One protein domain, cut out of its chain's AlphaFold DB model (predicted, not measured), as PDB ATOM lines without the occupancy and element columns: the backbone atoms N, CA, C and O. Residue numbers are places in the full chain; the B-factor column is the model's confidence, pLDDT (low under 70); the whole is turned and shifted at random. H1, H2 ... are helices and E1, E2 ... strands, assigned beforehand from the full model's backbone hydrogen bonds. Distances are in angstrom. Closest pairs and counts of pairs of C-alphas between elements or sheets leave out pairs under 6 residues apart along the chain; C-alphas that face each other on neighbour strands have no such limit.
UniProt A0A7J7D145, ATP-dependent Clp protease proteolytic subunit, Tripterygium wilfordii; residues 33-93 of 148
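What this domain is: This is residues 33 to 93 of the 148 residues of the protein "ATP-dependent Clp protease proteolytic subunit" of Tripterygium wilfordii (UniProt A0A7J7D145). The long helix H2 runs back alongside a small sheet of two parallel strands, E1 and E2, with the short helix H1 nearer to E1 than to E2. E1 is the strand nearer to both helices, and past E2 a long tail, residues 82 to 93, leads away without a named element. The printed part has 61 residues, with two named helices and two named strands in the order H1, E1, H2, E2, and its class is mixed, helices and strands. It is loose, with a radius of gyration of the C-alphas of 13.3 A and spans of 39 by 28 by 17 A.

How they stand to each other: Start at H1, residues 37 to 43, from which a tight link leads to E1, residues 46 to 49; their closest C-alphas, Leu 41 and Val 47, are 7.0 A apart. A tight link leads on to H2, residues 55 to 71, whose Glu 64 has its C-alpha 7.2 A from that of Val 47, the closest pair of E1 and H2. H1 and H2 are close but not clearly touching, the C-alphas of Leu 42 and Glu 64 being closest at 7.6 A. They run the same way at a steep tilt of 38 degrees. A short link brings you to E2, residues 78 to 81, parallel to E1 at 17 degrees; look for N 47 and O 78, 2.9 A apart, and N 49 and O 80, 2.8 A apart, within hydrogen-bond range. E1, H2 and E2 form a strand-helix-strand unit, two parallel neighbour strands joined through a helix, with a right-handed crossover. H1 and E2 are apart. In H1 and H2 every O i to N i+4 pair is within hydrogen-bond range.

Where its parts are: Find C-alpha 37 at (150.763, 347.128, 253.083), where H1 begins. H2 runs 24.3 A from C-alpha 55 at (170.666, 342.095, 244.625) to C-alpha 71; H1 and E2 each measure 9.9 A and E1 9.8 A. E2 ends at C-alpha 81, at (163.226, 339.055, 259.476).

The domain as a whole: The C-alphas of Pro 33 and Glu 92 are the two farthest apart, at 41.5 A. The printed part has no cut, and no link is long. Mean pLDDT of the printed part is 88.7; look at residues 87 to 93 for the values under 70.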
ATOM      1  N   PRO A  33     142.930 355.989 247.592       71.44
ATOM      2  CA  PRO A  33     142.940 354.592 248.012       71.44
ATOM      3  C   PRO A  33     143.705 354.424 249.336       71.44
ATOM      4  O   PRO A  33     144.645 355.187 249.584       71.44
ATOM      5  N   PRO A  34     143.324 353.458 250.190       70.94
ATOM      6  CA  PRO A  34     144.110 353.157 251.379       70.94
ATOM      7  C   PRO A  34     145.542 352.782 250.964       70.94
ATOM      8  O   PRO A  34     145.717 352.162 249.910       70.94
ATOM      9  N   PRO A  35     146.558 353.157 251.760       82.31
ATOM     10  CA  PRO A  35     147.936 352.784 251.476       82.31
ATOM     11  C   PRO A  35     148.066 351.261 251.391       82.31
ATOM     12  O   PRO A  35     147.432 350.525 252.153       82.31
ATOM     13  N   ASP A  36     148.883 350.788 250.454       90.12
ATOM     14  CA  ASP A  36     149.255 349.380 250.373       90.12
ATOM     15  C   ASP A  36     150.069 348.961 251.607       90.12
ATOM     16  O   ASP A  36     150.636 349.793 252.317       90.12
ATOM     17  N   LEU A  37     150.122 347.656 251.879       89.25
ATOM     18  CA  LEU A  37     150.763 347.128 253.083       89.25
ATOM     19  C   LEU A  37     152.250 347.535 253.215       89.25
ATOM     20  O   LEU A  37     152.612 347.979 254.305       89.25
ATOM     21  N   PRO A  38     153.107 347.434 252.176       90.94
ATOM     22  CA  PRO A  38     154.474 347.963 252.227       90.94
ATOM     23  C   PRO A  38     154.550 349.449 252.602       90.94
ATOM     24  O   PRO A  38     155.287 349.802 253.522       90.94
ATOM     25  N   SER A  39     153.748 350.304 251.957       90.12
ATOM     26  CA  SER A  39     153.672 351.733 252.297       90.12
ATOM     27  C   SER A  39     153.255 351.954 253.747       90.12
ATOM     28  O   SER A  39     153.800 352.821 254.433       90.12
ATOM     29  N   LEU A  40     152.310 351.140 254.223       91.06
ATOM     30  CA  LEU A  40     151.852 351.157 255.601       91.06
ATOM     31  C   LEU A  40     153.030 350.830 256.524       91.06
ATOM     32  O   LEU A  40     153.391 351.689 257.313       91.06
ATOM     33  N   LEU A  41     153.702 349.683 256.358       94.69
ATOM     34  CA  LEU A  41     154.856 349.261 257.170       94.69
ATOM     35  C   LEU A  41     155.978 350.308 257.218       94.69
ATOM     36  O   LEU A  41     156.442 350.641 258.315       94.69
ATOM     37  N   LEU A  42     156.366 350.853 256.061       94.12
ATOM     38  CA  LEU A  42     157.429 351.851 255.954       94.12
ATOM     39  C   LEU A  42     157.064 353.144 256.695       94.12
ATOM     40  O   LEU A  42     157.917 353.713 257.377       94.12
ATOM     41  N   HIS A  43     155.798 353.575 256.647       90.88
ATOM     42  CA  HIS A  43     155.324 354.736 257.404       90.88
ATOM     43  C   HIS A  43     155.524 354.561 258.920       90.88
ATOM     44  O   HIS A  43     155.985 355.475 259.599       90.88
ATOM     45  N   GLY A  44     155.268 353.370 259.465       92.31
ATOM     46  CA  GLY A  44     155.599 353.044 260.863       92.31
ATOM     47  C   GLY A  44     157.035 352.575 261.084       92.31
ATOM     48  O   GLY A  44     157.314 351.970 262.120       92.31
ATOM     49  N   ARG A  45     157.943 352.860 260.141       96.81
ATOM     50  CA  ARG A  45     159.388 352.605 260.232       96.81
ATOM     51  C   ARG A  45     159.739 351.124 260.392       96.81
ATOM     52  O   ARG A  45     160.683 350.780 261.108       96.81
ATOM     53  N   ILE A  46     158.964 350.257 259.741       96.19
ATOM     54  CA  ILE A  46     159.186 348.812 259.695       96.19
ATOM     55  C   ILE A  46     159.726 348.420 258.318       96.19
ATOM     56  O   ILE A  46     159.054 348.619 257.311       96.19
ATOM     57  N   VAL A  47     160.902 347.795 258.300       95.88
ATOM     58  CA  VAL A  47     161.480 347.111 257.134       95.88
ATOM     59  C   VAL A  47     161.228 345.611 257.284       95.88
ATOM     60  O   VAL A  47     161.668 344.997 258.260       95.88
ATOM     61  N   TYR A  48     160.503 345.006 256.341       94.50
ATOM     62  CA  TYR A  48     160.171 343.577 256.372       94.50
ATOM     63  C   TYR A  48     160.999 342.784 255.359       94.50
ATOM     64  O   TYR A  48     160.910 343.002 254.154       94.50
ATOM     65  N   ILE A  49     161.768 341.811 255.846       93.56
ATOM     66  CA  ILE A  49     162.631 340.944 255.041       93.56
ATOM     67  C   ILE A  49     162.040 339.533 255.036       93.56
ATOM     68  O   ILE A  49     162.395 338.701 255.866       93.56
ATOM     69  N   GLY A  50     161.116 339.276 254.108       91.00
ATOM     70  CA  GLY A  50     160.402 337.995 253.988       91.00
ATOM     71  C   GLY A  50     160.899 337.047 252.886       91.00
ATOM     72  O   GLY A  50     160.395 335.937 252.757       91.00
ATOM     73  N   MET A  51     161.822 337.497 252.034       89.31
ATOM     74  CA  MET A  51     162.274 336.776 250.836       89.31
ATOM     75  C   MET A  51     163.790 336.532 250.883       89.31
ATOM     76  O   MET A  51     164.482 337.189 251.672       89.31
ATOM     77  N   PRO A  52     164.336 335.617 250.058       89.88
ATOM     78  CA  PRO A  52     165.779 335.490 249.883       89.88
ATOM     79  C   PRO A  52     166.422 336.819 249.467       89.88
ATOM     80  O   PRO A  52     165.858 337.595 248.693       89.88
ATOM     81  N   LEU A  53     167.623 337.073 249.977       88.06
ATOM     82  CA  LEU A  53     168.391 338.276 249.680       88.06
ATOM     83  C   LEU A  53     169.096 338.126 248.331       88.06
ATOM     84  O   LEU A  53     170.197 337.584 248.237       88.06
ATOM     85  N   VAL A  54     168.432 338.625 247.293       88.88
ATOM     86  CA  VAL A  54     168.998 338.856 245.956       88.88
ATOM     87  C   VAL A  54     169.393 340.335 245.801       88.88
ATOM     88  O   VAL A  54     168.937 341.164 246.599       88.88
ATOM     89  N   PRO A  55     170.204 340.713 244.791       89.12
ATOM     90  CA  PRO A  55     170.666 342.095 244.625       89.12
ATOM     91  C   PRO A  55     169.537 343.136 244.644       89.12
ATOM     92  O   PRO A  55     169.598 344.073 245.431       89.12
ATOM     93  N   ALA A  56     168.446 342.908 243.903       90.00
ATOM     94  CA  ALA A  56     167.309 343.832 243.859       90.00
ATOM     95  C   ALA A  56     166.622 344.032 245.228       90.00
ATOM     96  O   ALA A  56     166.232 345.144 245.574       90.00
ATOM     97  N   VAL A  57     166.500 342.968 246.032       91.12
ATOM     98  CA  VAL A  57     165.930 343.052 247.391       91.12
ATOM     99  C   VAL A  57     166.890 343.789 248.324       91.12
ATOM    100  O   VAL A  57     166.466 344.597 249.143       91.12
ATOM    101  N   THR A  58     168.192 343.545 248.175       91.38
ATOM    102  CA  THR A  58     169.233 344.200 248.979       91.38
ATOM    103  C   THR A  58     169.272 345.704 248.717       91.38
ATOM    104  O   THR A  58     169.319 346.487 249.663       91.38
ATOM    105  N   GLU A  59     169.201 346.115 247.450       94.69
ATOM    106  CA  GLU A  59     169.142 347.526 247.055       94.69
ATOM    107  C   GLU A  59     167.908 348.228 247.633       94.69
ATOM    108  O   GLU A  59     168.030 349.329 248.174       94.69
ATOM    109  N   LEU A  60     166.745 347.568 247.597       94.50
ATOM    110  CA  LEU A  60     165.516 348.102 248.184       94.50
ATOM    111  C   LEU A  60     165.648 348.300 249.701       94.50
ATOM    112  O   LEU A  60     165.338 349.379 250.198       94.50
ATOM    113  N   ILE A  61     166.173 347.308 250.427       95.75
ATOM    114  CA  ILE A  61     166.390 347.408 251.881       95.75
ATOM    115  C   ILE A  61     167.317 348.584 252.208       95.75
ATOM    116  O   ILE A  61     167.045 349.356 253.126       95.75
ATOM    117  N   VAL A  62     168.409 348.756 251.456       97.06
ATOM    118  CA  VAL A  62     169.328 349.888 251.659       97.06
ATOM    119  C   VAL A  62     168.611 351.218 251.413       97.06
ATOM    120  O   VAL A  62     168.760 352.138 252.218       97.06
ATOM    121  N   ALA A  63     167.802 351.318 250.356       97.56
ATOM    122  CA  ALA A  63     167.026 352.518 250.059       97.56
ATOM    123  C   ALA A  63     166.011 352.850 251.168       97.56
ATOM    124  O   ALA A  63     165.942 354.001 251.601       97.56
ATOM    125  N   GLU A  64     165.277 351.859 251.680       96.88
ATOM    126  CA  GLU A  64     164.330 352.026 252.791       96.88
ATOM    127  C   GLU A  64     165.037 352.500 254.068       96.88
ATOM    128  O   GLU A  64     164.596 353.459 254.702       96.88
ATOM    129  N   LEU A  65     166.175 351.894 254.421       97.75
ATOM    130  CA  LEU A  65     166.969 352.304 255.583       97.75
ATOM    131  C   LEU A  65     167.500 353.737 255.438       97.75
ATOM    132  O   LEU A  65     167.427 354.518 256.390       97.75
ATOM    133  N   MET A  66     168.004 354.102 254.256       98.00
ATOM    134  CA  MET A  66     168.464 355.465 253.971       98.00
ATOM    135  C   MET A  66     167.321 356.479 254.054       98.00
ATOM    136  O   MET A  66     167.492 357.547 254.644       98.00
ATOM    137  N   TYR A  67     166.151 356.141 253.509       97.81
ATOM    138  CA  TYR A  67     164.960 356.981 253.575       97.81
ATOM    139  C   TYR A  67     164.491 357.196 255.019       97.81
ATOM    140  O   TYR A  67     164.284 358.336 255.433       97.81
ATOM    141  N   LEU A  68     164.379 356.126 255.813       97.44
ATOM    142  CA  LEU A  68     163.938 356.208 257.208       97.44
ATOM    143  C   LEU A  68     164.908 357.009 258.083       97.44
ATOM    144  O   LEU A  68     164.462 357.774 258.944       97.44
ATOM    145  N   GLN A  69     166.213 356.855 257.844       97.00
ATOM    146  CA  GLN A  69     167.257 357.627 258.517       97.00
ATOM    147  C   GLN A  69     167.192 359.115 258.152       97.00
ATOM    148  O   GLN A  69     167.363 359.968 259.020       97.00
ATOM    149  N   TRP A  70     166.945 359.440 256.880       97.94
ATOM    150  CA  TRP A  70     166.755 360.824 256.443       97.94
ATOM    151  C   TRP A  70     165.484 361.446 257.038       97.94
ATOM    152  O   TRP A  70     165.522 362.592 257.483       97.94
ATOM    153  N   ALA A  71     164.382 360.692 257.077       96.06
ATOM    154  CA  ALA A  71     163.087 361.171 257.553       96.06
ATOM    155  C   ALA A  71     163.091 361.513 259.052       96.06
ATOM    156  O   ALA A  71     162.586 362.559 259.451       96.06
ATOM    157  N   ASP A  72     163.670 360.643 259.883       96.81
ATOM    158  CA  ASP A  72     163.914 360.925 261.298       96.81
ATOM    159  C   ASP A  72     165.092 360.071 261.791       96.81
ATOM    160  O   ASP A  72     164.926 358.862 261.985       96.81
ATOM    161  N   PRO A  73     166.274 360.665 262.024       96.56
ATOM    162  CA  PRO A  73     167.444 359.914 262.457       96.56
ATOM    163  C   PRO A  73     167.439 359.536 263.944       96.56
ATOM    164  O   PRO A  73     168.321 358.807 264.400       96.56
ATOM    165  N   LYS A  74     166.495 360.062 264.736       96.81
ATOM    166  CA  LYS A  74     166.389 359.789 266.177       96.81
ATOM    167  C   LYS A  74     165.387 358.682 266.472       96.81
ATOM    168  O   LYS A  74     165.535 357.982 267.475       96.81
ATOM    169  N   ALA A  75     164.367 358.535 265.632       93.94
ATOM    170  CA  ALA A  75     163.381 357.480 265.787       93.94
ATOM    171  C   ALA A  75     163.972 356.100 265.435       93.94
ATOM    172  O   ALA A  75     164.698 355.966 264.444       93.94
ATOM    173  N   PRO A  76     163.633 355.041 266.193       96.06
ATOM    174  CA  PRO A  76     164.106 353.694 265.901       96.06
ATOM    175  C   PRO A  76     163.585 353.203 264.546       96.06
ATOM    176  O   PRO A  76     162.511 353.603 264.091       96.06
ATOM    177  N   ILE A  77     164.352 352.313 263.921       95.69
ATOM    178  CA  ILE A  77     163.931 351.536 262.755       95.69
ATOM    179  C   ILE A  77     163.734 350.100 263.226       95.69
ATOM    180  O   ILE A  77     164.605 349.536 263.893       95.69
ATOM    181  N   TYR A  78     162.594 349.511 262.888       95.56
ATOM    182  CA  TYR A  78     162.278 348.132 263.224       95.56
ATOM    183  C   TYR A  78     162.495 347.250 261.999       95.56
ATOM    184  O   TYR A  78     162.027 347.568 260.911       95.56
ATOM    185  N   MET A  79     163.183 346.126 262.178       94.94
ATOM    186  CA  MET A  79     163.406 345.153 261.113       94.94
ATOM    187  C   MET A  79     162.768 343.823 261.492       94.94
ATOM    188  O   MET A  79     163.011 343.300 262.577       94.94
ATOM    189  N   TYR A  80     161.920 343.302 260.613       94.19
ATOM    190  CA  TYR A  80     161.219 342.035 260.805       94.19
ATOM    191  C   TYR A  80     161.800 341.039 259.805       94.19
ATOM    192  O   TYR A  80     161.705 341.257 258.600       94.19
ATOM    193  N   ILE A  81     162.431 339.974 260.298       93.00
ATOM    194  CA  ILE A  81     163.226 339.055 259.476       93.00
ATOM    195  C   ILE A  81     162.551 337.683 259.447       93.00
ATOM    196  O   ILE A  81     162.406 337.034 260.477       93.00
ATOM    197  N   ASN A  82     162.172 337.250 258.249       92.69
ATOM    198  CA  ASN A  82     161.708 335.908 257.922       92.69
ATOM    199  C   ASN A  82     162.298 335.512 256.559       92.69
ATOM    200  O   ASN A  82     161.605 335.480 255.546       92.69
ATOM    201  N   SER A  83     163.614 335.313 256.513       90.62
ATOM    202  CA  SER A  83     164.360 335.101 255.271       90.62
ATOM    203  C   SER A  83     165.261 333.881 255.381       90.62
ATOM    204  O   SER A  83     165.847 333.622 256.430       90.62
ATOM    205  N   THR A  84     165.431 333.174 254.265       87.62
ATOM    206  CA  THR A  84     166.398 332.077 254.120       87.62
ATOM    207  C   THR A  84     167.836 332.575 253.909       87.62
ATOM    208  O   THR A  84     168.747 331.768 253.751       87.62
ATOM    209  N   GLY A  85     168.055 333.895 253.886       87.88
ATOM    210  CA  GLY A  85     169.360 334.511 253.651       87.88
ATOM    211  C   GLY A  85     169.685 334.668 252.166       87.88
ATOM    212  O   GLY A  85     168.799 334.890 251.343       87.88
ATOM    213  N   THR A  86     170.972 334.606 251.819       82.38
ATOM    214  CA  THR A  86     171.461 334.739 250.439       82.38
ATOM    215  C   THR A  86     171.582 333.369 249.776       82.38
ATOM    216  O   THR A  86     172.337 332.519 250.262       82.38
ATOM    217  N   THR A  87     170.925 333.191 248.638       66.88
ATOM    218  CA  THR A  87     170.996 331.971 247.826       66.88
ATOM    219  C   THR A  87     171.763 332.292 246.541       66.88
ATOM    220  O   THR A  87     171.443 333.279 245.881       66.88
ATOM    221  N   ARG A  88     172.809 331.526 246.205       61.66
ATOM    222  CA  ARG A  88     173.434 331.566 244.871       61.66
ATOM    223  C   ARG A  88     172.528 330.861 243.854       61.66
ATOM    224  O   ARG A  88     171.632 330.114 244.238       61.66
ATOM    225  N   ASP A  89     172.779 331.061 242.562       60.03
ATOM    226  CA  ASP A  89     172.002 330.448 241.469       60.03
ATOM    227  C   ASP A  89     171.995 328.899 241.504       60.03
ATOM    228  O   ASP A  89     171.129 328.262 240.911       60.03
ATOM    229  N   ASP A  90     172.935 328.285 242.229       63.56
ATOM    230  CA  ASP A  90     173.050 326.842 242.484       63.56
ATOM    231  C   ASP A  90     172.312 326.363 243.757       63.56
ATOM    232  O   ASP A  90     172.415 325.195 244.131       63.56
ATOM    233  N   ASN A  91     171.540 327.236 244.411       55.53
ATOM    234  CA  ASN A  91     170.921 327.029 245.723       55.53
ATOM    235  C   ASN A  91     171.895 326.858 246.909       55.53
ATOM    236  O   ASN A  91     171.451 326.523 248.010       55.53
ATOM    237  N   GLU A  92     173.194 327.140 246.754       59.81
ATOM    238  CA  GLU A  92     174.128 327.181 247.881       59.81
ATOM    239  C   GLU A  92     174.121 328.546 248.583       59.81
ATOM    240  O   GLU A  92     173.958 329.611 247.979       59.81
ATOM    241  N   THR A  93     174.337 328.548 249.902       59.16
ATOM    242  CA  THR A  93     174.474 329.796 250.660       59.16
ATOM    243  C   THR A  93     175.736 330.543 250.229       59.16
ATOM    244  O   THR A  93     176.855 330.032 250.329       59.16
TER     245      THR A  93